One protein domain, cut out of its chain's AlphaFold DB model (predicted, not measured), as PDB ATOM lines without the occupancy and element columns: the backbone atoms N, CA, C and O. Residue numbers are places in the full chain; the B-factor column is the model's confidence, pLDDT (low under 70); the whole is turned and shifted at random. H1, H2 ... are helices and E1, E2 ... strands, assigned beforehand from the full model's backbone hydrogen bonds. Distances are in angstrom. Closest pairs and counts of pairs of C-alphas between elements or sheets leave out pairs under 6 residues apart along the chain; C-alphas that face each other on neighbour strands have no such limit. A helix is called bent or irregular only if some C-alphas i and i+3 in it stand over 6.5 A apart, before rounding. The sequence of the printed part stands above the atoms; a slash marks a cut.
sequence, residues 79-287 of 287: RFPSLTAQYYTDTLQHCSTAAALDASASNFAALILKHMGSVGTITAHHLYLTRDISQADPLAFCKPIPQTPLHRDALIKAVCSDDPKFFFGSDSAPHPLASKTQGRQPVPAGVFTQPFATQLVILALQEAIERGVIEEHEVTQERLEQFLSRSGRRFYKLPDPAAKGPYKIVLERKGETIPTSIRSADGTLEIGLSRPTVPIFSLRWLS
ATOM      1  N   ARG A  79     288.041 226.257 201.637       62.97
ATOM      2  CA  ARG A  79     288.585 226.322 202.986       62.97
ATOM      3  C   ARG A  79     287.567 226.908 203.980       62.97
ATOM      4  O   ARG A  79     286.696 227.698 203.640       62.97
ATOM      5  N   PHE A  80     287.732 226.542 205.251       55.38
ATOM      6  CA  PHE A  80     287.270 227.335 206.395       55.38
ATOM      7  C   PHE A  80     288.464 228.007 207.081       55.38
ATOM      8  O   PHE A  80     289.546 227.426 207.081       55.38
ATOM      9  N   PRO A  81     288.332 229.186 207.704       54.44
ATOM     10  CA  PRO A  81     289.441 229.758 208.464       54.44
ATOM     11  C   PRO A  81     289.961 228.781 209.517       54.44
ATOM     12  O   PRO A  81     289.157 228.042 210.083       54.44
ATOM     13  N   SER A  82     291.266 228.773 209.814       49.56
ATOM     14  CA  SER A  82     291.886 227.721 210.655       49.56
ATOM     15  C   SER A  82     291.166 227.503 211.991       49.56
ATOM     16  O   SER A  82     290.984 226.371 212.426       49.56
ATOM     17  N   LEU A  83     290.690 228.581 212.618       45.88
ATOM     18  CA  LEU A  83     289.948 228.502 213.877       45.88
ATOM     19  C   LEU A  83     288.494 228.032 213.700       45.88
ATOM     20  O   LEU A  83     287.933 227.419 214.597       45.88
ATOM     21  N   THR A  84     287.873 228.297 212.548       53.03
ATOM     22  CA  THR A  84     286.557 227.746 212.188       53.03
ATOM     23  C   THR A  84     286.669 226.269 211.828       53.03
ATOM     24  O   THR A  84     285.795 225.499 212.204       53.03
ATOM     25  N   ALA A  85     287.750 225.859 211.160       51.06
ATOM     26  CA  ALA A  85     288.048 224.456 210.911       51.06
ATOM     27  C   ALA A  85     288.225 223.704 212.238       51.06
ATOM     28  O   ALA A  85     287.560 222.695 212.440       51.06
ATOM     29  N   GLN A  86     289.002 224.268 213.172       48.50
ATOM     30  CA  GLN A  86     289.157 223.740 214.529       48.50
ATOM     31  C   GLN A  86     287.823 223.710 215.304       48.50
ATOM     32  O   GLN A  86     287.485 222.725 215.948       48.50
ATOM     33  N   TYR A  87     287.003 224.760 215.198       51.28
ATOM     34  CA  TYR A  87     285.676 224.788 215.820       51.28
ATOM     35  C   TYR A  87     284.754 223.700 215.248       51.28
ATOM     36  O   TYR A  87     284.134 222.960 216.007       51.28
ATOM     37  N   TYR A  88     284.676 223.545 213.923       48.72
ATOM     38  CA  TYR A  88     283.901 222.463 213.307       48.72
ATOM     39  C   TYR A  88     284.444 221.081 213.685       48.72
ATOM     40  O   TYR A  88     283.654 220.146 213.832       48.72
ATOM     41  N   THR A  89     285.761 220.928 213.878       49.28
ATOM     42  CA  THR A  89     286.305 219.656 214.353       49.28
ATOM     43  C   THR A  89     285.934 219.359 215.797       49.28
ATOM     44  O   THR A  89     285.517 218.231 216.062       49.28
ATOM     45  N   ASP A  90     286.006 220.354 216.681       41.00
ATOM     46  CA  ASP A  90     285.903 220.168 218.133       41.00
ATOM     47  C   ASP A  90     284.444 220.142 218.627       41.00
ATOM     48  O   ASP A  90     284.089 219.343 219.496       41.00
ATOM     49  N   THR A  91     283.554 220.948 218.032       40.28
ATOM     50  CA  THR A  91     282.150 221.084 218.482       40.28
ATOM     51  C   THR A  91     281.308 219.831 218.201       40.28
ATOM     52  O   THR A  91     280.315 219.587 218.882       40.28
ATOM     53  N   LEU A  92     281.705 219.005 217.226       34.44
ATOM     54  CA  LEU A  92     281.001 217.763 216.880       34.44
ATOM     55  C   LEU A  92     281.495 216.534 217.652       34.44
ATOM     56  O   LEU A  92     280.871 215.484 217.551       34.44
ATOM     57  N   GLN A  93     282.567 216.646 218.448       26.83
ATOM     58  CA  GLN A  93     283.074 215.505 219.211       26.83
ATOM     59  C   GLN A  93     282.602 215.496 220.671       26.83
ATOM     60  O   GLN A  93     282.370 214.416 221.195       26.83
ATOM     61  N   HIS A  94     282.360 216.644 221.320       26.22
ATOM     62  CA  HIS A  94     281.727 216.710 222.648       26.22
ATOM     63  C   HIS A  94     281.034 218.068 222.856       26.22
ATOM     64  O   HIS A  94     281.703 219.090 222.955       26.22
ATOM     65  N   CYS A  95     279.707 218.095 223.004       23.20
ATOM     66  CA  CYS A  95     278.987 219.282 223.486       23.20
ATOM     67  C   CYS A  95     277.978 218.900 224.572       23.20
ATOM     68  O   CYS A  95     276.769 218.841 224.363       23.20
ATOM     69  N   SER A  96     278.506 218.671 225.772       22.16
ATOM     70  CA  SER A  96     277.790 218.979 227.006       22.16
ATOM     71  C   SER A  96     278.549 220.133 227.656       22.16
ATOM     72  O   SER A  96     279.766 220.075 227.766       22.16
ATOM     73  N   THR A  97     277.832 221.184 228.043       23.58
ATOM     74  CA  THR A  97     278.309 222.461 228.609       23.58
ATOM     75  C   THR A  97     278.906 223.503 227.656       23.58
ATOM     76  O   THR A  97     279.810 223.267 226.867       23.58
ATOM     77  N   ALA A  98     278.344 224.704 227.785       28.06
ATOM     78  CA  ALA A  98     278.798 225.946 227.196       28.06
ATOM     79  C   ALA A  98     280.239 226.259 227.625       28.06
ATOM     80  O   ALA A  98     280.492 226.505 228.803       28.06
ATOM     81  N   ALA A  99     281.167 226.301 226.673       24.00
ATOM     82  CA  ALA A  99     282.498 226.850 226.881       24.00
ATOM     83  C   ALA A  99     283.022 227.491 225.588       24.00
ATOM     84  O   ALA A  99     282.752 227.007 224.494       24.00
ATOM     85  N   ALA A 100     283.796 228.563 225.777       27.11
ATOM     86  CA  ALA A 100     284.599 229.302 224.799       27.11
ATOM     87  C   ALA A 100     283.899 230.397 223.968       27.11
ATOM     88  O   ALA A 100     283.877 230.404 222.740       27.11
ATOM     89  N   LEU A 101     283.441 231.425 224.687       29.73
ATOM     90  CA  LEU A 101     283.632 232.817 224.271       29.73
ATOM     91  C   LEU A 101     285.142 233.140 224.302       29.73
ATOM     92  O   LEU A 101     285.652 233.493 225.359       29.73
ATOM     93  N   ASP A 102     285.845 232.999 223.174       29.66
ATOM     94  CA  ASP A 102     287.186 233.576 222.942       29.66
ATOM     95  C   ASP A 102     287.408 233.672 221.408       29.66
ATOM     96  O   ASP A 102     287.597 232.666 220.733       29.66
ATOM     97  N   ALA A 103     287.025 234.733 220.685       38.19
ATOM     98  CA  ALA A 103     287.442 236.145 220.683       38.19
ATOM     99  C   ALA A 103     288.751 236.476 219.921       38.19
ATOM    100  O   ALA A 103     289.589 237.227 220.395       38.19
ATOM    101  N   SER A 104     288.895 236.020 218.672       33.28
ATOM    102  CA  SER A 104     289.203 236.864 217.488       33.28
ATOM    103  C   SER A 104     289.364 235.973 216.243       33.28
ATOM    104  O   SER A 104     289.810 234.840 216.340       33.28
ATOM    105  N   ALA A 105     288.886 236.432 215.082       37.09
ATOM    106  CA  ALA A 105     288.718 235.685 213.819       37.09
ATOM    107  C   ALA A 105     287.673 234.534 213.799       37.09
ATOM    108  O   ALA A 105     286.868 234.508 212.866       37.09
ATOM    109  N   SER A 106     287.567 233.668 214.820       38.56
ATOM    110  CA  SER A 106     286.592 232.543 214.848       38.56
ATOM    111  C   SER A 106     285.134 232.991 214.776       38.56
ATOM    112  O   SER A 106     284.313 232.389 214.086       38.56
ATOM    113  N   ASN A 107     284.821 234.101 215.447       41.84
ATOM    114  CA  ASN A 107     283.496 234.702 215.392       41.84
ATOM    115  C   ASN A 107     283.228 235.363 214.041       41.84
ATOM    116  O   ASN A 107     282.077 235.507 213.680       41.84
ATOM    117  N   PHE A 108     284.239 235.752 213.266       38.12
ATOM    118  CA  PHE A 108     284.043 236.633 212.119       38.12
ATOM    119  C   PHE A 108     283.535 235.901 210.878       38.12
ATOM    120  O   PHE A 108     282.549 236.339 210.306       38.12
ATOM    121  N   ALA A 109     284.123 234.767 210.489       41.75
ATOM    122  CA  ALA A 109     283.646 233.999 209.332       41.75
ATOM    123  C   ALA A 109     282.336 233.258 209.620       41.75
ATOM    124  O   ALA A 109     281.431 233.252 208.785       41.75
ATOM    125  N   ALA A 110     282.199 232.717 210.835       46.19
ATOM    126  CA  ALA A 110     280.941 232.170 211.315       46.19
ATOM    127  C   ALA A 110     279.865 233.261 211.415       46.19
ATOM    128  O   ALA A 110     278.762 233.013 210.952       46.19
ATOM    129  N   LEU A 111     280.147 234.480 211.912       39.28
ATOM    130  CA  LEU A 111     279.181 235.592 211.851       39.28
ATOM    131  C   LEU A 111     278.900 236.034 210.413       39.28
ATOM    132  O   LEU A 111     277.752 236.329 210.110       39.28
ATOM    133  N   ILE A 112     279.901 236.098 209.538       46.84
ATOM    134  CA  ILE A 112     279.741 236.510 208.139       46.84
ATOM    135  C   ILE A 112     278.789 235.547 207.433       46.84
ATOM    136  O   ILE A 112     277.766 235.965 206.898       46.84
ATOM    137  N   LEU A 113     279.040 234.244 207.512       49.31
ATOM    138  CA  LEU A 113     278.130 233.258 206.944       49.31
ATOM    139  C   LEU A 113     276.794 233.245 207.701       49.31
ATOM    140  O   LEU A 113     275.737 233.153 207.083       49.31
ATOM    141  N   LYS A 114     276.785 233.414 209.033       45.09
ATOM    142  CA  LYS A 114     275.563 233.396 209.858       45.09
ATOM    143  C   LYS A 114     274.628 234.584 209.596       45.09
ATOM    144  O   LYS A 114     273.421 234.357 209.528       45.09
ATOM    145  N   HIS A 115     275.158 235.787 209.392       39.16
ATOM    146  CA  HIS A 115     274.397 237.039 209.336       39.16
ATOM    147  C   HIS A 115     274.279 237.665 207.942       39.16
ATOM    148  O   HIS A 115     273.366 238.462 207.754       39.16
ATOM    149  N   MET A 116     275.121 237.305 206.963       47.41
ATOM    150  CA  MET A 116     275.192 238.057 205.697       47.41
ATOM    151  C   MET A 116     274.365 237.488 204.536       47.41
ATOM    152  O   MET A 116     274.437 237.995 203.422       47.41
ATOM    153  N   GLY A 117     273.603 236.409 204.748       51.59
ATOM    154  CA  GLY A 117     272.874 235.726 203.665       51.59
ATOM    155  C   GLY A 117     273.777 235.075 202.603       51.59
ATOM    156  O   GLY A 117     273.263 234.470 201.662       51.59
ATOM    157  N   SER A 118     275.101 235.178 202.762       56.78
ATOM    158  CA  SER A 118     276.106 234.541 201.920       56.78
ATOM    159  C   SER A 118     276.149 233.035 202.159       56.78
ATOM    160  O   SER A 118     276.054 232.567 203.296       56.78
ATOM    161  N   VAL A 119     276.318 232.289 201.075       66.25
ATOM    162  CA  VAL A 119     276.394 230.822 201.059       66.25
ATOM    163  C   VAL A 119     277.739 230.368 200.497       66.25
ATOM    164  O   VAL A 119     278.361 231.088 199.716       66.25
ATOM    165  N   GLY A 120     278.197 229.191 200.916       75.44
ATOM    166  CA  GLY A 120     279.431 228.573 200.449       75.44
ATOM    167  C   GLY A 120     279.140 227.397 199.524       75.44
ATOM    168  O   GLY A 120     278.420 226.476 199.917       75.44
ATOM    169  N   THR A 121     279.708 227.388 198.319       84.00
ATOM    170  CA  THR A 121     279.725 226.164 197.504       84.00
ATOM    171  C   THR A 121     280.949 225.329 197.829       84.00
ATOM    172  O   THR A 121     282.049 225.874 197.877       84.00
ATOM    173  N   ILE A 122     280.773 224.020 198.007       86.94
ATOM    174  CA  ILE A 122     281.871 223.077 198.257       86.94
ATOM    175  C   ILE A 122     282.022 222.152 197.045       86.94
ATOM    176  O   ILE A 122     281.039 221.568 196.573       86.94
ATOM    177  N   THR A 123     283.256 222.016 196.556       93.62
ATOM    178  CA  THR A 123     283.586 221.169 195.402       93.62
ATOM    179  C   THR A 123     283.822 219.721 195.808       93.62
ATOM    180  O   THR A 123     284.154 219.422 196.951       93.62
ATOM    181  N   ALA A 124     283.696 218.794 194.854       95.62
ATOM    182  CA  ALA A 124     284.010 217.390 195.116       95.62
ATOM    183  C   ALA A 124     285.499 217.202 195.450       95.62
ATOM    184  O   ALA A 124     285.844 216.450 196.356       95.62
ATOM    185  N   HIS A 125     286.381 217.902 194.732       95.19
ATOM    186  CA  HIS A 125     287.824 217.724 194.859       95.19
ATOM    187  C   HIS A 125     288.394 218.288 196.164       95.19
ATOM    188  O   HIS A 125     289.288 217.671 196.737       95.19
ATOM    189  N   HIS A 126     287.823 219.355 196.724       92.75
ATOM    190  CA  HIS A 126     288.235 219.857 198.040       92.75
ATOM    191  C   HIS A 126     287.859 218.926 199.208       92.75
ATOM    192  O   HIS A 126     288.418 219.064 200.293       92.75
ATOM    193  N   LEU A 127     286.978 217.939 198.998       94.75
ATOM    194  CA  LEU A 127     286.635 216.932 200.014       94.75
ATOM    195  C   LEU A 127     287.661 215.798 200.121       94.75
ATOM    196  O   LEU A 127     287.670 215.079 201.117       94.75
ATOM    197  N   TYR A 128     288.527 215.618 199.120       94.62
ATOM    198  CA  TYR A 128     289.533 214.548 199.124       94.62
ATOM    199  C   TYR A 128     290.969 215.026 198.894       94.62
ATOM    200  O   TYR A 128     291.903 214.311 199.257       94.62
ATOM    201  N   LEU A 129     291.172 216.213 198.322       93.56
ATOM    202  CA  LEU A 129     292.501 216.772 198.109       93.56
ATOM    203  C   LEU A 129     293.030 217.492 199.350       93.56
ATOM    204  O   LEU A 129     292.292 218.077 200.139       93.56
ATOM    205  N   THR A 130     294.351 217.482 199.470       90.31
ATOM    206  CA  THR A 130     295.129 218.344 200.361       90.31
ATOM    207  C   THR A 130     296.188 219.065 199.534       90.31
ATOM    208  O   THR A 130     296.427 218.716 198.373       90.31
ATOM    209  N   ARG A 131     296.839 220.064 200.131       87.25
ATOM    210  CA  ARG A 131     297.930 220.826 199.519       87.25
ATOM    211  C   ARG A 131     298.998 219.907 198.942       87.25
ATOM    212  O   ARG A 131     299.384 220.085 197.793       87.25
ATOM    213  N   ASP A 132     299.412 218.907 199.711       91.75
ATOM    214  CA  ASP A 132     300.473 217.978 199.319       91.75
ATOM    215  C   ASP A 132     300.081 217.182 198.067       91.75
ATOM    216  O   ASP A 132     300.873 217.055 197.136       91.75
ATOM    217  N   ILE A 133     298.826 216.722 197.993       93.62
ATOM    218  CA  ILE A 133     298.307 216.014 196.814       93.62
ATOM    219  C   ILE A 133     298.249 216.963 195.612       93.62
ATOM    220  O   ILE A 133     298.714 216.618 194.529       93.62
ATOM    221  N   SER A 134     297.721 218.176 195.804       91.56
ATOM    222  CA  SER A 134     297.615 219.187 194.746       91.56
ATOM    223  C   SER A 134     298.976 219.646 194.211       91.56
ATOM    224  O   SER A 134     299.047 220.092 193.068       91.56
ATOM    225  N   GLN A 135     300.030 219.602 195.028       91.00
ATOM    226  CA  GLN A 135     301.394 219.939 194.618       91.00
ATOM    227  C   GLN A 135     302.081 218.783 193.886       91.00
ATOM    228  O   GLN A 135     302.889 219.024 192.992       91.00
ATOM    229  N   ALA A 136     301.770 217.542 194.265       92.44
ATOM    230  CA  ALA A 136     302.380 216.351 193.688       92.44
ATOM    231  C   ALA A 136     301.755 215.934 192.347       92.44
ATOM    232  O   ALA A 136     302.466 215.431 191.478       92.44
ATOM    233  N   ASP A 137     300.445 216.134 192.167       93.56
ATOM    234  CA  ASP A 137     299.715 215.721 190.967       93.56
ATOM    235  C   ASP A 137     299.166 216.936 190.191       93.56
ATOM    236  O   ASP A 137     298.222 217.592 190.644       93.56
ATOM    237  N   PRO A 138     299.683 217.222 188.978       94.06
ATOM    238  CA  PRO A 138     299.157 218.278 188.125       94.06
ATOM    239  C   PRO A 138     297.662 218.148 187.830       94.06
ATOM    240  O   PRO A 138     297.007 219.175 187.689       94.06
ATOM    241  N   LEU A 139     297.095 216.935 187.755       95.50
ATOM    242  CA  LEU A 139     295.656 216.710 187.537       95.50
ATOM    243  C   LEU A 139     294.804 217.046 188.769       95.50
ATOM    244  O   LEU A 139     293.599 217.261 188.630       95.50
ATOM    245  N   ALA A 140     295.425 217.143 189.944       95.25
ATOM    246  CA  ALA A 140     294.816 217.590 191.193       95.25
ATOM    247  C   ALA A 140     295.048 219.086 191.480       95.25
ATOM    248  O   ALA A 140     294.531 219.607 192.465       95.25
ATOM    249  N   PHE A 141     295.814 219.793 190.642       93.31
ATOM    250  CA  PHE A 141     296.075 221.219 190.828       93.31
ATOM    251  C   PHE A 141     294.865 222.083 190.442       93.31
ATOM    252  O   PHE A 141     294.475 222.123 189.270       93.31
ATOM    253  N   CYS A 142     294.314 222.823 191.404       90.75
ATOM    254  CA  CYS A 142     293.240 223.800 191.214       90.75
ATOM    255  C   CYS A 142     293.457 225.076 192.019       90.75
ATOM    256  O   CYS A 142     294.418 225.201 192.782       90.75
ATOM    257  N   LYS A 143     292.558 226.037 191.795       83.25
ATOM    258  CA  LYS A 143     292.449 227.243 192.596       83.25
ATOM    259  C   LYS A 143     290.993 227.459 193.028       83.25
ATOM    260  O   LYS A 143     290.140 227.337 192.159       83.25
ATOM    261  N   PRO A 144     290.742 227.830 194.293       83.69
ATOM    262  CA  PRO A 144     291.763 228.013 195.325       83.69
ATOM    263  C   PRO A 144     292.475 226.688 195.665       83.69
ATOM    264  O   PRO A 144     291.992 225.604 195.348       83.69
ATOM    265  N   ILE A 145     293.703 226.773 196.177       84.12
ATOM    266  CA  ILE A 145     294.535 225.574 196.376       84.12
ATOM    267  C   ILE A 145     293.985 224.782 197.576       84.12
ATOM    268  O   ILE A 145     293.781 225.392 198.634       84.12
ATOM    269  N   PRO A 146     293.820 223.446 197.481       85.44
ATOM    270  CA  PRO A 146     293.476 222.612 198.626       85.44
ATOM    271  C   PRO A 146     294.450 222.815 199.790       85.44
ATOM    272  O   PRO A 146     295.651 223.013 199.606       85.44
ATOM    273  N   GLN A 147     293.936 222.777 201.014       82.75
ATOM    274  CA  GLN A 147     294.703 223.142 202.207       82.75
ATOM    275  C   GLN A 147     295.163 221.902 202.985       82.75
ATOM    276  O   GLN A 147     295.483 220.865 202.407       82.75
ATOM    277  N   THR A 148     295.274 222.003 204.305       83.81
ATOM    278  CA  THR A 148     295.687 220.885 205.162       83.81
ATOM    279  C   THR A 148     294.551 219.863 205.343       83.81
ATOM    280  O   THR A 148     293.387 220.201 205.107       83.81
ATOM    281  N   PRO A 149     294.840 218.634 205.820       87.56
ATOM    282  CA  PRO A 149     293.807 217.658 206.180       87.56
ATOM    283  C   PRO A 149     292.721 218.222 207.108       87.56
ATOM    284  O   PRO A 149     291.545 217.967 206.881       87.56
ATOM    285  N   LEU A 150     293.097 219.075 208.071       80.56
ATOM    286  CA  LEU A 150     292.159 219.745 208.983       80.56
ATOM    287  C   LEU A 150     291.073 220.537 208.233       80.56
ATOM    288  O   LEU A 150     289.899 220.494 208.586       80.56
ATOM    289  N   HIS A 151     291.461 221.246 207.173       78.25
ATOM    290  CA  HIS A 151     290.534 222.035 206.366       78.25
ATOM    291  C   HIS A 151     289.608 221.151 205.530       78.25
ATOM    292  O   HIS A 151     288.404 221.394 205.497       78.25
ATOM    293  N   ARG A 152     290.156 220.105 204.900       87.75
ATOM    294  CA  ARG A 152     289.375 219.098 204.166       87.75
ATOM    295  C   ARG A 152     288.318 218.463 205.074       87.75
ATOM    296  O   ARG A 152     287.156 218.355 204.698       87.75
ATOM    297  N   ASP A 153     288.717 218.081 206.281       86.69
ATOM    298  CA  ASP A 153     287.848 217.409 207.244       86.69
ATOM    299  C   ASP A 153     286.749 218.348 207.771       86.69
ATOM    300  O   ASP A 153     285.608 217.923 207.956       86.69
ATOM    301  N   ALA A 154     287.033 219.646 207.908       81.06
ATOM    302  CA  ALA A 154     286.011 220.650 208.200       81.06
ATOM    303  C   ALA A 154     284.992 220.814 207.052       81.06
ATOM    304  O   ALA A 154     283.796 220.933 207.314       81.06
ATOM    305  N   LEU A 155     285.429 220.764 205.784       83.69
ATOM    306  CA  LEU A 155     284.515 220.761 204.630       83.69
ATOM    307  C   LEU A 155     283.630 219.512 204.615       83.69
ATOM    308  O   LEU A 155     282.426 219.628 204.406       83.69
ATOM    309  N   ILE A 156     284.197 218.335 204.895       88.44
ATOM    310  CA  ILE A 156     283.437 217.085 205.032       88.44
ATOM    311  C   ILE A 156     282.354 217.222 206.109       88.44
ATOM    312  O   ILE A 156     281.190 216.914 205.858       88.44
ATOM    313  N   LYS A 157     282.708 217.738 207.291       85.81
ATOM    314  CA  LYS A 157     281.747 217.964 208.380       85.81
ATOM    315  C   LYS A 157     280.646 218.950 207.985       85.81
ATOM    316  O   LYS A 157     279.491 218.739 208.338       85.81
ATOM    317  N   ALA A 158     280.964 219.982 207.200       82.75
ATOM    318  CA  ALA A 158     279.960 220.901 206.666       82.75
ATOM    319  C   ALA A 158     278.999 220.219 205.673       82.75
ATOM    320  O   ALA A 158     277.797 220.480 205.730       82.75
ATOM    321  N   VAL A 159     279.486 219.306 204.820       85.19
ATOM    322  CA  VAL A 159     278.639 218.489 203.922       85.19
ATOM    323  C   VAL A 159     277.659 217.614 204.707       85.19
ATOM    324  O   VAL A 159     276.512 217.455 204.294       85.19
ATOM    325  N   CYS A 160     278.095 217.071 205.845       85.56
ATOM    326  CA  CYS A 160     277.271 216.257 206.742       85.56
ATOM    327  C   CYS A 160     276.458 217.078 207.757       85.56
ATOM    328  O   CYS A 160     275.788 216.496 208.609       85.56
ATOM    329  N   SER A 161     276.502 218.409 207.690       82.00
ATOM    330  CA  SER A 161     275.723 219.283 208.567       82.00
ATOM    331  C   SER A 161     274.326 219.557 208.003       82.00
ATOM    332  O   SER A 161     274.070 219.408 206.808       82.00
ATOM    333  N   ASP A 162     273.422 220.030 208.859       79.12
ATOM    334  CA  ASP A 162     272.084 220.465 208.443       79.12
ATOM    335  C   ASP A 162     272.050 221.956 208.028       79.12
ATOM    336  O   ASP A 162     270.977 222.514 207.780       79.12
ATOM    337  N   ASP A 163     273.213 222.622 207.930       81.06
ATOM    338  CA  ASP A 163     273.304 224.044 207.582       81.06
ATOM    339  C   ASP A 163     272.964 224.267 206.092       81.06
ATOM    340  O   ASP A 163     273.694 223.827 205.198       81.06
ATOM    341  N   PRO A 164     271.870 224.987 205.767       82.00
ATOM    342  CA  PRO A 164     271.457 225.208 204.385       82.00
ATOM    343  C   PRO A 164     272.388 226.140 203.596       82.00
ATOM    344  O   PRO A 164     272.146 226.364 202.408       82.00
ATOM    345  N   LYS A 165     273.414 226.712 204.234       80.56
ATOM    346  CA  LYS A 165     274.364 227.637 203.607       80.56
ATOM    347  C   LYS A 165     275.482 226.944 202.855       80.56
ATOM    348  O   LYS A 165     276.159 227.619 202.086       80.56
ATOM    349  N   PHE A 166     275.652 225.638 203.036       82.50
ATOM    350  CA  PHE A 166     276.598 224.849 202.262       82.50
ATOM    351  C   PHE A 166     275.853 223.975 201.259       82.50
ATOM    352  O   PHE A 166     274.929 223.234 201.603       82.50
ATOM    353  N   PHE A 167     276.236 224.084 199.992       89.12
ATOM    354  CA  PHE A 167     275.715 223.223 198.937       89.12
ATOM    355  C   PHE A 167     276.757 222.954 197.865       89.12
ATOM    356  O   PHE A 167     277.814 223.578 197.809       89.12
ATOM    357  N   PHE A 168     276.468 221.977 197.021       94.00
ATOM    358  CA  PHE A 168     277.417 221.519 196.029       94.00
ATOM    359  C   PHE A 168     277.616 222.529 194.892       94.00
ATOM    360  O   PHE A 168     276.654 223.003 194.285       94.00
ATOM    361  N   GLY A 169     278.878 222.789 194.557       92.06
ATOM    362  CA  GLY A 169     279.296 223.421 193.307       92.06
ATOM    363  C   GLY A 169     280.566 222.730 192.834       92.06
ATOM    364  O   GLY A 169     281.538 222.697 193.571       92.06
ATOM    365  N   SER A 170     280.557 222.110 191.650       93.12
ATOM    366  CA  SER A 170     281.621 221.163 191.276       93.12
ATOM    367  C   SER A 170     282.989 221.802 191.047       93.12
ATOM    368  O   SER A 170     283.989 221.091 191.181       93.12
ATOM    369  N   ASP A 171     283.002 223.076 190.639       92.56
ATOM    370  CA  ASP A 171     284.126 223.748 189.974       92.56
ATOM    371  C   ASP A 171     284.864 222.800 189.015       92.56
ATOM    372  O   ASP A 171     286.074 222.578 189.055       92.56
ATOM    373  N   SER A 172     284.081 222.097 188.191       94.50
ATOM    374  CA  SER A 172     284.657 221.181 187.223       94.50
ATOM    375  C   SER A 172     285.282 221.982 186.086       94.50
ATOM    376  O   SER A 172     284.585 222.393 185.157       94.50
ATOM    377  N   ALA A 173     286.601 222.121 186.121       94.44
ATOM    378  CA  ALA A 173     287.379 222.914 185.178       94.44
ATOM    379  C   ALA A 173     288.249 222.002 184.286       94.44
ATOM    380  O   ALA A 173     289.386 221.678 184.649       94.44
ATOM    381  N   PRO A 174     287.725 221.519 183.138       95.19
ATOM    382  CA  PRO A 174     288.473 220.655 182.232       95.19
ATOM    383  C   PRO A 174     289.612 221.402 181.538       95.19
ATOM    384  O   PRO A 174     289.414 222.468 180.960       95.19
ATOM    385  N   HIS A 175     290.780 220.766 181.501       94.44
ATOM    386  CA  HIS A 175     291.942 221.211 180.734       94.44
ATOM    387  C   HIS A 175     292.453 220.068 179.857       94.44
ATOM    388  O   HIS A 175     292.460 218.924 180.322       94.44
ATOM    389  N   PRO A 176     292.914 220.330 178.618       95.19
ATOM    390  CA  PRO A 176     293.525 219.290 177.798       95.19
ATOM    391  C   PRO A 176     294.639 218.578 178.573       95.19
ATOM    392  O   PRO A 176     295.489 219.243 179.164       95.19
ATOM    393  N   LEU A 177     294.676 217.247 178.548       95.25
ATOM    394  CA  LEU A 177     295.630 216.425 179.297       95.25
ATOM    395  C   LEU A 177     297.070 216.897 179.067       95.25
ATOM    396  O   LEU A 177     297.821 217.093 180.018       95.25
ATOM    397  N   ALA A 178     297.412 217.177 177.807       93.31
ATOM    398  CA  ALA A 178     298.716 217.698 177.415       93.31
ATOM    399  C   ALA A 178     299.098 219.002 178.142       93.31
ATOM    400  O   ALA A 178     300.258 219.183 178.503       93.31
ATOM    401  N   SER A 179     298.135 219.892 178.409       91.94
ATOM    402  CA  SER A 179     298.386 221.150 179.126       91.94
ATOM    403  C   SER A 179     298.717 220.944 180.608       91.94
ATOM    404  O   SER A 179     299.416 221.768 181.188       91.94
ATOM    405  N   LYS A 180     298.264 219.833 181.207       92.62
ATOM    406  CA  LYS A 180     298.521 219.488 182.611       92.62
ATOM    407  C   LYS A 180     299.798 218.658 182.778       92.62
ATOM    408  O   LYS A 180     300.465 218.792 183.795       92.62
ATOM    409  N   THR A 181     300.155 217.814 181.802       88.75
ATOM    410  CA  THR A 181     301.219 216.800 181.962       88.75
ATOM    411  C   THR A 181     302.516 217.077 181.202       88.75
ATOM    412  O   THR A 181     303.560 216.573 181.603       88.75
ATOM    413  N   GLN A 182     302.513 217.890 180.140       84.75
ATOM    414  CA  GLN A 182     303.705 218.101 179.297       84.75
ATOM    415  C   GLN A 182     304.665 219.190 179.817       84.75
ATOM    416  O   GLN A 182     305.372 219.822 179.035       84.75
ATOM    417  N   GLY A 183     304.692 219.442 181.129       64.12
ATOM    418  CA  GLY A 183     305.697 220.299 181.772       64.12
ATOM    419  C   GLY A 183     305.661 221.786 181.395       64.12
ATOM    420  O   GLY A 183     306.585 222.518 181.746       64.12
ATOM    421  N   ARG A 184     304.619 222.263 180.699       65.00
ATOM    422  CA  ARG A 184     304.420 223.700 180.473       65.00
ATOM    423  C   ARG A 184     304.039 224.356 181.797       65.00
ATOM    424  O   ARG A 184     303.025 224.006 182.390       65.00
ATOM    425  N   GLN A 185     304.873 225.288 182.246       72.69
ATOM    426  CA  GLN A 185     304.596 226.130 183.405       72.69
ATOM    427  C   GLN A 185     304.073 227.499 182.938       72.69
ATOM    428  O   GLN A 185     304.595 228.029 181.953       72.69
ATOM    429  N   PRO A 186     303.086 228.089 183.634       81.06
ATOM    430  CA  PRO A 186     302.376 227.519 184.781       81.06
ATOM    431  C   PRO A 186     301.390 226.413 184.367       81.06
ATOM    432  O   PRO A 186     300.729 226.516 183.333       81.06
ATOM    433  N   VAL A 187     301.273 225.365 185.190       89.44
ATOM    434  CA  VAL A 187     300.225 224.339 185.031       89.44
ATOM    435  C   VAL A 187     298.854 225.009 185.197       89.44
ATOM    436  O   VAL A 187     298.661 225.745 186.168       89.44
ATOM    437  N   PRO A 188     297.881 224.779 184.297       90.94
ATOM    438  CA  PRO A 188     296.572 225.399 184.428       90.94
ATOM    439  C   PRO A 188     295.807 224.853 185.644       90.94
ATOM    440  O   PRO A 188     295.785 223.643 185.898       90.94
ATOM    441  N   ALA A 189     295.172 225.754 186.395       90.69
ATOM    442  CA  ALA A 189     294.388 225.427 187.580       90.69
ATOM    443  C   ALA A 189     293.011 224.874 187.186       90.69
ATOM    444  O   ALA A 189     292.284 225.486 186.408       90.69
ATOM    445  N   GLY A 190     292.661 223.708 187.721       92.81
ATOM    446  CA  GLY A 190     291.354 223.092 187.536       92.81
ATOM    447  C   GLY A 190     291.406 221.578 187.694       92.81
ATOM    448  O   GLY A 190     292.358 220.937 187.231       92.81
ATOM    449  N   VAL A 191     290.374 221.018 188.329       96.19
ATOM    450  CA  VAL A 191     290.142 219.570 188.405       96.19
ATOM    451  C   VAL A 191     288.878 219.229 187.625       96.19
ATOM    452  O   VAL A 191     287.813 219.799 187.856       96.19
ATOM    453  N   PHE A 192     288.969 218.261 186.714       97.56
ATOM    454  CA  PHE A 192     287.811 217.799 185.957       97.56
ATOM    455  C   PHE A 192     287.032 216.741 186.746       97.56
ATOM    456  O   PHE A 192     287.443 215.585 186.827       97.56
ATOM    457  N   THR A 193     285.905 217.140 187.338       97.38
ATOM    458  CA  THR A 193     285.086 216.274 188.209       97.38
ATOM    459  C   THR A 193     283.712 215.945 187.626       97.38
ATOM    460  O   THR A 193     283.086 214.987 188.075       97.38
ATOM    461  N   GLN A 194     283.247 216.682 186.605       97.12
ATOM    462  CA  GLN A 194     281.900 216.558 186.025       97.12
ATOM    463  C   GLN A 194     281.434 215.118 185.735       97.12
ATOM    464  O   GLN A 194     280.278 214.820 186.041       97.12
ATOM    465  N   PRO A 195     282.268 214.210 185.185       96.50
ATOM    466  CA  PRO A 195     281.831 212.855 184.836       96.50
ATOM    467  C   PRO A 195     281.421 212.001 186.043       96.50
ATOM    468  O   PRO A 195     280.617 211.083 185.899       96.50
ATOM    469  N   PHE A 196     281.950 212.311 187.230       97.44
ATOM    470  CA  PHE A 196     281.743 211.537 188.457       97.44
ATOM    471  C   PHE A 196     281.399 212.434 189.651       97.44
ATOM    472  O   PHE A 196     281.675 212.075 190.792       97.44
ATOM    473  N   ALA A 197     280.820 213.614 189.410       96.31
ATOM    474  CA  ALA A 197     280.695 214.682 190.401       96.31
ATOM    475  C   ALA A 197     280.047 214.217 191.716       96.31
ATOM    476  O   ALA A 197     280.625 214.379 192.789       96.31
ATOM    477  N   THR A 198     278.875 213.582 191.636       96.94
ATOM    478  CA  THR A 198     278.181 213.055 192.819       96.94
ATOM    479  C   THR A 198     278.904 211.865 193.428       96.94
ATOM    480  O   THR A 198     278.952 211.727 194.646       96.94
ATOM    481  N   GLN A 199     279.500 211.010 192.602       98.00
ATOM    482  CA  GLN A 199     280.149 209.800 193.086       98.00
ATOM    483  C   GLN A 199     281.470 210.106 193.797       98.00
ATOM    484  O   GLN A 199     281.790 209.433 194.768       98.00
ATOM    485  N   LEU A 200     282.183 211.156 193.383       98.19
ATOM    486  CA  LEU A 200     283.366 211.679 194.063       98.19
ATOM    487  C   LEU A 200     283.024 212.263 195.438       98.19
ATOM    488  O   LEU A 200     283.790 212.061 196.376       98.19
ATOM    489  N   VAL A 201     281.872 212.933 195.582       97.88
ATOM    490  CA  VAL A 201     281.384 213.389 196.898       97.88
ATOM    491  C   VAL A 201     281.147 212.188 197.811       97.88
ATOM    492  O   VAL A 201     281.688 212.150 198.911       97.88
ATOM    493  N   ILE A 202     280.405 211.175 197.350       97.50
ATOM    494  CA  ILE A 202     280.146 209.971 198.156       97.50
ATOM    495  C   ILE A 202     281.443 209.235 198.502       97.50
ATOM    496  O   ILE A 202     281.619 208.823 199.643       97.50
ATOM    497  N   LEU A 203     282.362 209.103 197.547       97.88
ATOM    498  CA  LEU A 203     283.664 208.485 197.772       97.88
ATOM    499  C   LEU A 203     284.467 209.237 198.843       97.88
ATOM    500  O   LEU A 203     285.023 208.608 199.736       97.88
ATOM    501  N   ALA A 204     284.480 210.572 198.811       97.81
ATOM    502  CA  ALA A 204     285.162 211.366 199.829       97.81
ATOM    503  C   ALA A 204     284.552 211.184 201.230       97.81
ATOM    504  O   ALA A 204     285.298 211.117 202.209       97.81
ATOM    505  N   LEU A 205     283.220 211.061 201.328       97.88
ATOM    506  CA  LEU A 205     282.527 210.760 202.587       97.88
ATOM    507  C   LEU A 205     282.854 209.349 203.096       97.88
ATOM    508  O   LEU A 205     283.070 209.173 204.289       97.88
ATOM    509  N   GLN A 206     282.959 208.357 202.208       97.44
ATOM    510  CA  GLN A 206     283.373 206.997 202.579       97.44
ATOM    511  C   GLN A 206     284.777 206.972 203.163       97.44
ATOM    512  O   GLN A 206     284.986 206.448 204.252       97.44
ATOM    513  N   GLU A 207     285.726 207.617 202.490       97.69
ATOM    514  CA  GLU A 207     287.089 207.712 203.004       97.69
ATOM    515  C   GLU A 207     287.151 208.526 204.304       97.69
ATOM    516  O   GLU A 207     288.046 208.329 205.120       97.69
ATOM    517  N   ALA A 208     286.228 209.466 204.520       96.56
ATOM    518  CA  ALA A 208     286.145 210.209 205.772       96.56
ATOM    519  C   ALA A 208     285.664 209.340 206.939       96.56
ATOM    520  O   ALA A 208     286.211 209.471 208.033       96.56
ATOM    521  N   ILE A 209     284.714 208.435 206.689       97.94
ATOM    522  CA  ILE A 209     284.286 207.414 207.654       97.94
ATOM    523  C   ILE A 209     285.457 206.485 207.986       97.94
ATOM    524  O   ILE A 209     285.760 206.270 209.154       97.94
ATOM    525  N   GLU A 210     286.186 206.001 206.976       97.62
ATOM    526  CA  GLU A 210     287.371 205.151 207.177       97.62
ATOM    527  C   GLU A 210     288.469 205.849 207.998       97.62
ATOM    528  O   GLU A 210     289.176 205.207 208.773       97.62
ATOM    529  N   ARG A 211     288.601 207.174 207.853       96.50
ATOM    530  CA  ARG A 211     289.523 208.006 208.641       96.50
ATOM    531  C   ARG A 211     289.002 208.358 210.044       96.50
ATOM    532  O   ARG A 211     289.763 208.947 210.807       96.50
ATOM    533  N   GLY A 212     287.746 208.054 210.378       95.56
ATOM    534  CA  GLY A 212     287.115 208.446 211.646       95.56
ATOM    535  C   GLY A 212     286.835 209.949 211.770       95.56
ATOM    536  O   GLY A 212     286.820 210.491 212.872       95.56
ATOM    537  N   VAL A 213     286.676 210.653 210.645       88.69
ATOM    538  CA  VAL A 213     286.372 212.099 210.616       88.69
ATOM    539  C   VAL A 213     284.886 212.361 210.871       88.69
ATOM    540  O   VAL A 213     284.536 213.371 211.486       88.69
ATOM    541  N   ILE A 214     284.046 211.461 210.365       92.94
ATOM    542  CA  ILE A 214     282.592 211.405 210.525       92.94
ATOM    543  C   ILE A 214     282.186 209.943 210.714       92.94
ATOM    544  O   ILE A 214     282.910 209.037 210.304       92.94
ATOM    545  N   GLU A 215     281.013 209.714 211.275       96.12
ATOM    546  CA  GLU A 215     280.422 208.394 211.462       96.12
ATOM    547  C   GLU A 215     279.419 208.063 210.344       96.12
ATOM    548  O   GLU A 215     278.799 208.945 209.748       96.12
ATOM    549  N   GLU A 216     279.187 206.774 210.078       95.69
ATOM    550  CA  GLU A 216     278.273 206.331 209.008       95.69
ATOM    551  C   GLU A 216     276.849 206.892 209.171       95.69
ATOM    552  O   GLU A 216     276.217 207.302 208.197       95.69
ATOM    553  N   HIS A 217     276.363 206.983 210.411       95.19
ATOM    554  CA  HIS A 217     275.028 207.504 210.710       95.19
ATOM    555  C   HIS A 217     274.872 209.009 210.421       95.19
ATOM    556  O   HIS A 217     273.744 209.498 210.348       95.19
ATOM    557  N   GLU A 218     275.971 209.747 210.236       92.50
ATOM    558  CA  GLU A 218     275.940 211.163 209.862       92.50
ATOM    559  C   GLU A 218     275.671 211.369 208.363       92.50
ATOM    560  O   GLU A 218     275.261 212.462 207.959       92.50
ATOM    561  N   VAL A 219     275.853 210.327 207.540       95.88
ATOM    562  CA  VAL A 219     275.622 210.343 206.090       95.88
ATOM    563  C   VAL A 219     274.225 209.804 205.781       95.88
ATOM    564  O   VAL A 219     274.028 208.639 205.442       95.88
ATOM    565  N   THR A 220     273.221 210.673 205.887       95.06
ATOM    566  CA  THR A 220     271.820 210.320 205.613       95.06
ATOM    567  C   THR A 220     271.381 210.753 204.214       95.06
ATOM    568  O   THR A 220     271.907 211.711 203.643       95.06
ATOM    569  N   GLN A 221     270.352 210.093 203.666       92.69
ATOM    570  CA  GLN A 221     269.728 210.499 202.399       92.69
ATOM    571  C   GLN A 221     269.280 211.970 202.430       92.69
ATOM    572  O   GLN A 221     269.449 212.691 201.450       92.69
ATOM    573  N   GLU A 222     268.733 212.423 203.559       92.62
ATOM    574  CA  GLU A 222     268.266 213.798 203.727       92.62
ATOM    575  C   GLU A 222     269.411 214.808 203.626       92.62
ATOM    576  O   GLU A 222     269.295 215.772 202.872       92.62
ATOM    577  N   ARG A 223     270.538 214.556 204.303       92.06
ATOM    578  CA  ARG A 223     271.726 215.424 204.252       92.06
ATOM    579  C   ARG A 223     272.381 215.432 202.875       92.06
ATOM    580  O   ARG A 223     272.731 216.492 202.361       92.06
ATOM    581  N   LEU A 224     272.458 214.273 202.220       94.31
ATOM    582  CA  LEU A 224     272.950 214.185 200.845       94.31
ATOM    583  C   LEU A 224     272.065 214.976 199.872       94.31
ATOM    584  O   LEU A 224     272.578 215.746 199.062       94.31
ATOM    585  N   GLU A 225     270.739 214.842 199.959       92.44
ATOM    586  CA  GLU A 225     269.806 215.618 199.132       92.44
ATOM    587  C   GLU A 225     269.851 217.113 199.449       92.44
ATOM    588  O   GLU A 225     269.730 217.949 198.548       92.44
ATOM    589  N   GLN A 226     270.021 217.455 200.722       91.12
ATOM    590  CA  GLN A 226     270.172 218.819 201.196       91.12
ATOM    591  C   GLN A 226     271.384 219.486 200.533       91.12
ATOM    592  O   GLN A 226     271.220 220.525 199.889       91.12
ATOM    593  N   PHE A 227     272.559 218.857 200.607       93.00
ATOM    594  CA  PHE A 227     273.807 219.369 200.041       93.00
ATOM    595  C   PHE A 227     273.834 219.343 198.501       93.00
ATOM    596  O   PHE A 227     274.184 220.343 197.870       93.00
ATOM    597  N   LEU A 228     273.433 218.230 197.875       94.25
ATOM    598  CA  LEU A 228     273.535 218.028 196.421       94.25
ATOM    599  C   LEU A 228     272.375 218.641 195.617       94.25
ATOM    600  O   LEU A 228     272.446 218.683 194.389       94.25
ATOM    601  N   SER A 229     271.286 219.079 196.261       92.38
ATOM    602  CA  SER A 229     270.088 219.542 195.543       92.38
ATOM    603  C   SER A 229     269.324 220.666 196.249       92.38
ATOM    604  O   SER A 229     269.176 221.756 195.690       92.38
ATOM    605  N   ARG A 230     268.802 220.431 197.461       91.56
ATOM    606  CA  ARG A 230     267.756 221.288 198.051       91.56
ATOM    607  C   ARG A 230     268.280 222.661 198.478       91.56
ATOM    608  O   ARG A 230     267.637 223.664 198.170       91.56
ATOM    609  N   SER A 231     269.434 222.733 199.142       89.56
ATOM    610  CA  SER A 231     270.023 223.999 199.607       89.56
ATOM    611  C   SER A 231     270.320 224.953 198.447       89.56
ATOM    612  O   SER A 231     269.852 226.092 198.461       89.56
ATOM    613  N   GLY A 232     270.989 224.464 197.396       90.25
ATOM    614  CA  GLY A 232     271.280 225.262 196.202       90.25
ATOM    615  C   GLY A 232     270.010 225.737 195.495       90.25
ATOM    616  O   GLY A 232     269.878 226.918 195.180       90.25
ATOM    617  N   ARG A 233     269.011 224.860 195.317       91.81
ATOM    618  CA  ARG A 233     267.719 225.247 194.723       91.81
ATOM    619  C   ARG A 233     267.020 226.342 195.513       91.81
ATOM    620  O   ARG A 233     266.592 227.324 194.914       91.81
ATOM    621  N   ARG A 234     266.936 226.203 196.840       91.00
ATOM    622  CA  ARG A 234     266.334 227.228 197.704       91.00
ATOM    623  C   ARG A 234     267.090 228.544 197.612       91.00
ATOM    624  O   ARG A 234     266.451 229.579 197.449       91.00
ATOM    625  N   PHE A 235     268.424 228.504 197.641       88.94
ATOM    626  CA  PHE A 235     269.233 229.707 197.482       88.94
ATOM    627  C   PHE A 235     268.940 230.393 196.147       88.94
ATOM    628  O   PHE A 235     268.604 231.568 196.143       88.94
ATOM    629  N   TYR A 236     268.960 229.669 195.024       91.88
ATOM    630  CA  TYR A 236     268.670 230.212 193.690       91.88
ATOM    631  C   TYR A 236     267.175 230.432 193.392       91.88
ATOM    632  O   TYR A 236     266.834 230.777 192.262       91.88
ATOM    633  N   LYS A 237     266.282 230.260 194.377       92.19
ATOM    634  CA  LYS A 237     264.820 230.381 194.220       92.19
ATOM    635  C   LYS A 237     264.262 229.490 193.096       92.19
ATOM    636  O   LYS A 237     263.298 229.841 192.417       92.19
ATOM    637  N   LEU A 238     264.876 228.325 192.896       90.56
ATOM    638  CA  LEU A 238     264.424 227.311 191.950       90.56
ATOM    639  C   LEU A 238     263.361 226.406 192.594       90.56
ATOM    640  O   LEU A 238     263.416 226.171 193.802       90.56
ATOM    641  N   PRO A 239     262.430 225.839 191.802       86.56
ATOM    642  CA  PRO A 239     261.438 224.906 192.322       86.56
ATOM    643  C   PRO A 239     262.073 223.694 193.007       86.56
ATOM    644  O   PRO A 239     263.107 223.173 192.559       86.56
ATOM    645  N   ASP A 240     261.400 223.221 194.056       80.50
ATOM    646  CA  ASP A 240     261.719 221.957 194.713       80.50
ATOM    647  C   ASP A 240     261.724 220.814 193.676       80.50
ATOM    648  O   ASP A 240     260.887 220.827 192.761       80.50
ATOM    649  N   PRO A 241     262.659 219.845 193.756       70.06
ATOM    650  CA  PRO A 241     262.683 218.693 192.857       70.06
ATOM    651  C   PRO A 241     261.319 218.015 192.680       70.06
ATOM    652  O   PRO A 241     260.974 217.645 191.558       70.06
ATOM    653  N   ALA A 242     260.508 217.928 193.742       67.50
ATOM    654  CA  ALA A 242     259.188 217.301 193.691       67.50
ATOM    655  C   ALA A 242     258.204 218.000 192.727       67.50
ATOM    656  O   ALA A 242     257.263 217.372 192.250       67.50
ATOM    657  N   ALA A 243     258.429 219.277 192.392       60.03
ATOM    658  CA  ALA A 243     257.536 220.072 191.549       60.03
ATOM    659  C   ALA A 243     257.748 219.883 190.030       60.03
ATOM    660  O   ALA A 243     256.895 220.305 189.253       60.03
ATOM    661  N   LYS A 244     258.867 219.286 189.582       56.72
ATOM    662  CA  LYS A 244     259.210 219.130 188.147       56.72
ATOM    663  C   LYS A 244     259.211 217.677 187.631       56.72
ATOM    664  O   LYS A 244     259.594 217.455 186.486       56.72
ATOM    665  N   GLY A 245     258.756 216.713 188.434       61.84
ATOM    666  CA  GLY A 245     258.781 215.276 188.116       61.84
ATOM    667  C   GLY A 245     259.939 214.532 188.808       61.84
ATOM    668  O   GLY A 245     260.932 215.161 189.177       61.84
ATOM    669  N   PRO A 246     259.825 213.209 189.041       69.75
ATOM    670  CA  PRO A 246     260.626 212.474 190.021       69.75
ATOM    671  C   PRO A 246     261.993 212.024 189.482       69.75
ATOM    672  O   PRO A 246     262.414 210.902 189.759       69.75
ATOM    673  N   TYR A 247     262.709 212.878 188.745       80.62
ATOM    674  CA  TYR A 247     264.044 212.511 188.279       80.62
ATOM    675  C   TYR A 247     264.977 212.318 189.471       80.62
ATOM    676  O   TYR A 247     265.293 213.261 190.201       80.62
ATOM    677  N   LYS A 248     265.414 211.077 189.664       88.81
ATOM    678  CA  LYS A 248     266.341 210.684 190.723       88.81
ATOM    679  C   LYS A 248     267.583 210.077 190.101       88.81
ATOM    680  O   LYS A 248     267.517 209.442 189.052       88.81
ATOM    681  N   ILE A 249     268.707 210.234 190.779       93.25
ATOM    682  CA  ILE A 249     269.895 209.433 190.504       93.25
ATOM    683  C   ILE A 249     269.942 208.274 191.492       93.25
ATOM    684  O   ILE A 249     269.525 208.410 192.641       93.25
ATOM    685  N   VAL A 250     270.448 207.134 191.039       94.75
ATOM    686  CA  VAL A 250     270.763 205.991 191.895       94.75
ATOM    687  C   VAL A 250     272.238 205.688 191.734       94.75
ATOM    688  O   VAL A 250     272.725 205.564 190.608       94.75
ATOM    689  N   LEU A 251     272.923 205.578 192.870       95.44
ATOM    690  CA  LEU A 251     274.320 205.186 192.950       95.44
ATOM    691  C   LEU A 251     274.405 203.714 193.354       95.44
ATOM    692  O   LEU A 251     273.881 203.324 194.393       95.44
ATOM    693  N   GLU A 252     275.042 202.890 192.525       95.88
ATOM    694  CA  GLU A 252     275.112 201.435 192.711       95.88
ATOM    695  C   GLU A 252     276.565 200.956 192.640       95.88
ATOM    696  O   GLU A 252     277.336 201.399 191.789       95.88
ATOM    697  N   ARG A 253     276.968 200.030 193.518       94.62
ATOM    698  CA  ARG A 253     278.292 199.403 193.415       94.62
ATOM    699  C   ARG A 253     278.255 198.331 192.327       94.62
ATOM    700  O   ARG A 253     277.718 197.252 192.557       94.62
ATOM    701  N   LYS A 254     278.836 198.616 191.159       96.12
ATOM    702  CA  LYS A 254     278.994 197.638 190.060       96.12
ATOM    703  C   LYS A 254     280.452 197.362 189.684       96.12
ATOM    704  O   LYS A 254     280.706 196.685 188.696       96.12
ATOM    705  N   GLY A 255     281.401 197.863 190.479       93.12
ATOM    706  CA  GLY A 255     282.835 197.689 190.228       93.12
ATOM    707  C   GLY A 255     283.413 198.657 189.194       93.12
ATOM    708  O   GLY A 255     284.468 198.376 188.633       93.12
ATOM    709  N   GLU A 256     282.740 199.782 188.931       95.31
ATOM    710  CA  GLU A 256     283.302 200.859 188.114       95.31
ATOM    711  C   GLU A 256     284.515 201.495 188.798       95.31
ATOM    712  O   GLU A 256     284.595 201.585 190.026       95.31
ATOM    713  N   THR A 257     285.458 201.957 187.986       97.31
ATOM    714  CA  THR A 257     286.627 202.715 188.426       97.31
ATOM    715  C   THR A 257     286.754 203.984 187.599       97.31
ATOM    716  O   THR A 257     286.270 204.064 186.466       97.31
ATOM    717  N   ILE A 258     287.403 204.997 188.167       97.50
ATOM    718  CA  ILE A 258     287.670 206.249 187.456       97.50
ATOM    719  C   ILE A 258     288.689 205.967 186.331       97.50
ATOM    720  O   ILE A 258     289.782 205.470 186.619       97.50
ATOM    721  N   PRO A 259     288.389 206.264 185.052       97.38
ATOM    722  CA  PRO A 259     289.358 206.099 183.975       97.38
ATOM    723  C   PRO A 259     290.499 207.118 184.106       97.38
ATOM    724  O   PRO A 259     290.383 208.129 184.789       97.38
ATOM    725  N   THR A 260     291.620 206.878 183.430       97.06
ATOM    726  CA  THR A 260     292.760 207.814 183.433       97.06
ATOM    727  C   THR A 260     292.452 209.129 182.720       97.06
ATOM    728  O   THR A 260     292.923 210.193 183.125       97.06
ATOM    729  N   SER A 261     291.653 209.066 181.660       97.12
ATOM    730  CA  SER A 261     291.246 210.217 180.867       97.12
ATOM    731  C   SER A 261     289.901 209.977 180.186       97.12
ATOM    732  O   SER A 261     289.416 208.846 180.085       97.12
ATOM    733  N   ILE A 262     289.296 211.059 179.704       96.50
ATOM    734  CA  ILE A 262     288.126 211.041 178.826       96.50
ATOM    735  C   ILE A 262     288.498 211.726 177.519       96.50
ATOM    736  O   ILE A 262     289.136 212.781 177.522       96.50
ATOM    737  N   ARG A 263     288.082 211.126 176.402       97.12
ATOM    738  CA  ARG A 263     288.295 211.654 175.053       97.12
ATOM    739  C   ARG A 263     286.987 212.160 174.457       97.12
ATOM    740  O   ARG A 263     285.927 211.593 174.718       97.12
ATOM    741  N   SER A 264     287.068 213.207 173.643       94.56
ATOM    742  CA  SER A 264     285.966 213.612 172.773       94.56
ATOM    743  C   SER A 264     285.659 212.519 171.745       94.56
ATOM    744  O   SER A 264     286.504 211.677 171.438       94.56
ATOM    745  N   ALA A 265     284.442 212.533 171.195       93.88
ATOM    746  CA  ALA A 265     283.994 211.523 170.232       93.88
ATOM    747  C   ALA A 265     284.856 211.473 168.954       93.88
ATOM    748  O   ALA A 265     285.022 210.413 168.361       93.88
ATOM    749  N   ASP A 266     285.421 212.611 168.548       94.56
ATOM    750  CA  ASP A 266     286.338 212.752 167.412       94.56
ATOM    751  C   ASP A 266     287.818 212.516 167.785       94.56
ATOM    752  O   ASP A 266     288.692 212.579 166.924       94.56
ATOM    753  N   GLY A 267     288.118 212.256 169.064       92.19
ATOM    754  CA  GLY A 267     289.464 212.003 169.580       92.19
ATOM    755  C   GLY A 267     290.394 213.219 169.623       92.19
ATOM    756  O   GLY A 267     291.559 213.060 169.990       92.19
ATOM    757  N   THR A 268     289.917 214.416 169.268       93.44
ATOM    758  CA  THR A 268     290.742 215.635 169.183       93.44
ATOM    759  C   THR A 268     291.073 216.237 170.547       93.44
ATOM    760  O   THR A 268     292.090 216.916 170.696       93.44
ATOM    761  N   LEU A 269     290.248 215.960 171.557       94.31
ATOM    762  CA  LEU A 269     290.422 216.421 172.925       94.31
ATOM    763  C   LEU A 269     290.523 215.225 173.867       94.31
ATOM    764  O   LEU A 269     289.705 214.309 173.836       94.31
ATOM    765  N   GLU A 270     291.509 215.268 174.753       97.00
ATOM    766  CA  GLU A 270     291.666 214.330 175.859       97.00
ATOM    767  C   GLU A 270     291.818 215.130 177.148       97.00
ATOM    768  O   GLU A 270     292.599 216.079 177.185       97.00
ATOM    769  N   ILE A 271     291.081 214.765 178.193       97.12
ATOM    770  CA  ILE A 271     291.102 215.424 179.504       97.12
ATOM    771  C   ILE A 271     291.457 214.367 180.546       97.12
ATOM    772  O   ILE A 271     290.803 213.326 180.617       97.12
ATOM    773  N   GLY A 272     292.496 214.621 181.343       96.19
ATOM    774  CA  GLY A 272     292.881 213.740 182.448       96.19
ATOM    775  C   GLY A 272     291.928 213.853 183.633       96.19
ATOM    776  O   GLY A 272     291.382 214.927 183.889       96.19
ATOM    777  N   LEU A 273     291.760 212.759 184.369       96.75
ATOM    778  CA  LEU A 273     290.986 212.731 185.608       96.75
ATOM    779  C   LEU A 273     291.911 212.535 186.810       96.75
ATOM    780  O   LEU A 273     292.822 211.709 186.773       96.75
ATOM    781  N   SER A 274     291.652 213.269 187.894       93.69
ATOM    782  CA  SER A 274     292.283 212.986 189.187       93.69
ATOM    783  C   SER A 274     291.794 211.638 189.727       93.69
ATOM    784  O   SER A 274     290.649 211.266 189.472       93.69
ATOM    785  N   ARG A 275     292.609 210.967 190.550       93.94
ATOM    786  CA  ARG A 275     292.268 209.682 191.197       93.94
ATOM    787  C   ARG A 275     291.914 208.555 190.207       93.94
ATOM    788  O   ARG A 275     290.904 207.878 190.403       93.94
ATOM    789  N   PRO A 276     292.720 208.322 189.155       94.75
ATOM    790  CA  PRO A 276     292.463 207.212 188.248       94.75
ATOM    791  C   PRO A 276     292.476 205.881 189.006       94.75
ATOM    792  O   PRO A 276     293.122 205.767 190.043       94.75
ATOM    793  N   THR A 277     291.767 204.891 188.469       95.44
ATOM    794  CA  THR A 277     291.629 203.507 188.962       95.44
ATOM    795  C   THR A 277     290.929 203.325 190.308       95.44
ATOM    796  O   THR A 277     290.621 202.188 190.671       95.44
ATOM    797  N   VAL A 278     290.590 204.406 191.018       96.31
ATOM    798  CA  VAL A 278     289.856 204.312 192.284       96.31
ATOM    799  C   VAL A 278     288.437 203.772 192.036       96.31
ATOM    800  O   VAL A 278     287.754 204.274 191.135       96.31
ATOM    801  N   PRO A 279     287.979 202.759 192.804       96.81
ATOM    802  CA  PRO A 279     286.610 202.264 192.731       96.81
ATOM    803  C   PRO A 279     285.590 203.355 193.040       96.81
ATOM    804  O   PRO A 279     285.740 204.115 193.995       96.81
ATOM    805  N   ILE A 280     284.521 203.404 192.254       96.56
ATOM    806  CA  ILE A 280     283.477 204.414 192.380       96.56
ATOM    807  C   ILE A 280     282.097 203.794 192.151       96.56
ATOM    808  O   ILE A 280     281.958 202.686 191.626       96.56
ATOM    809  N   PHE A 281     281.050 204.484 192.596       97.19
ATOM    810  CA  PHE A 281     279.688 204.071 192.280       97.19
ATOM    811  C   PHE A 281     279.377 204.309 190.801       97.19
ATOM    812  O   PHE A 281     279.737 205.343 190.239       97.19
ATOM    813  N   SER A 282     278.605 203.399 190.218       96.50
ATOM    814  CA  SER A 282     277.874 203.642 188.978       96.50
ATOM    815  C   SER A 282     276.720 204.596 189.234       96.50
ATOM    816  O   SER A 282     276.047 204.469 190.257       96.50
ATOM    817  N   LEU A 283     276.426 205.487 188.287       95.94
ATOM    818  CA  LEU A 283     275.244 206.350 188.330       95.94
ATOM    819  C   LEU A 283     274.256 205.963 187.234       95.94
ATOM    820  O   LEU A 283     274.620 205.838 186.066       95.94
ATOM    821  N   ARG A 284     272.977 205.855 187.595       94.75
ATOM    822  CA  ARG A 284     271.876 205.794 186.627       94.75
ATOM    823  C   ARG A 284     270.750 206.743 186.998       94.75
ATOM    824  O   ARG A 284     270.524 207.018 188.175       94.75
ATOM    825  N   TRP A 285     270.019 207.189 185.987       92.69
ATOM    826  CA  TRP A 285     268.832 208.014 186.161       92.69
ATOM    827  C   TRP A 285     267.583 207.144 186.299       92.69
ATOM    828  O   TRP A 285     267.431 206.130 185.618       92.69
ATOM    829  N   LEU A 286     266.695 207.555 187.193       89.31
ATOM    830  CA  LEU A 286     265.313 207.114 187.278       89.31
ATOM    831  C   LEU A 286     264.441 208.266 186.784       89.31
ATOM    832  O   LEU A 286     264.555 209.376 187.305       89.31
ATOM    833  N   SER A 287     263.625 207.992 185.769       79.19
ATOM    834  CA  SER A 287     262.580 208.880 185.244       79.19
ATOM    835  C   SER A 287     261.234 208.595 185.886       79.19
ATOM    836  O   SER A 287     260.935 207.386 186.024       79.19
TER     837      SER A 287
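This is residues 79 to 287 of the 287 residues of the protein "Dihydroorotase" of Lachnellula willkommii (UniProt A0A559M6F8). H6 and, crossing it, H4 make the middle of a body of crossed helices and three separate two-stranded pairs; H7 packs on E2 of the pair E1 E2, and the long ribbon E3 E6 covers part of H6. Along the longest axis the small hairpin E4 E5 with H5 makes one end, and H1 and H2 make the other, where the loop of residues 94 to 103 sticks out. The printed part has 209 residues, with seven named helices and six named strands in the order H1 H2 E1 H3 H4 E2 H5 H6 H7 E3 E4 E5 E6; E1 E2 is parallel, the other pairs antiparallel. The class is mixed, helices and strands; the whole is compact, with a radius of gyration of the C-alphas of 18.3 A and spans of 60 by 46 by 33 A.

Start with H1, residues 82 to 91, which touches H2, residues 106 to 115, about perpendicular at 81 degrees; their closest C-alphas, Leu 83 and Ser 106, are 5.3 A apart. E1, residues 119 to 122, is parallel to E2, residues 166 to 168, with N 122 and O 167 at 3.0 A, within hydrogen-bond range. Between them come H3, residues 131 to 136, which touches no helix, and H4, residues 149 to 159: a strand-helix-strand unit, two parallel neighbour strands with helices between, its crossover right-handed. H4 is the hub, touching three helices, among them H1 at a steep tilt of 59 degrees, closest at C-alphas Ala 85 and Ala 154, 5.1 A. H6, residues 194 to 210, touches H4 with residues 204 to 208 alone, closest at C-alphas Ile 156 and Leu 205, 6.8 A. The closest C-alphas of E2 and H7, residues 221 to 235, are Phe 167 and Phe 227, 4.4 A. E3, residues 248 to 257, bends by 86 degrees at 254 and is antiparallel to E6, residues 279 to 286, with N 250 and O 284 at 2.9 A; Gln 199 of H6 and Phe 281 of E6 are their closest C-alphas, 5.8 A. E4, residues 261 to 263, and E5, residues 270 to 272, form a hairpin, N 262 and O 271 at 2.9 A; C-alpha Leu 177 of H5, residues 177 to 181, is 4.6 A from C-alpha Ile 271, their closest pair. In H1, H3, H4 and H5 every O i to N i+4 pair is within hydrogen-bond range; H2 has 5 of 6, H6 11 of 13 and H7 9 of 11.

Find C-alpha 82 at (291.886, 227.721, 210.655), where H1 begins. H6 runs 24.6 A from C-alpha 194 at (281.900, 216.558, 186.025); it is irregular, C-alphas 195 and 198 being 8.8 A apart, as is H7, 19.8 A long, with 228 and 231 at 7.6 A. E3 measures 21.9 A, and E6, 22.5 A, ends at C-alpha 286, (265.313, 207.114, 187.278).

The two C-alphas farthest apart are those of Thr 97 and Asp 266, 62.5 A. The printed part has no cut, and the links H1 to H2, H3 to H4, H5 to H6 and H7 to E3 are long. Mean pLDDT of the printed part is 80.9; look for values under 70 at residues 79 to 119, 183 to 184 and 242 to 246.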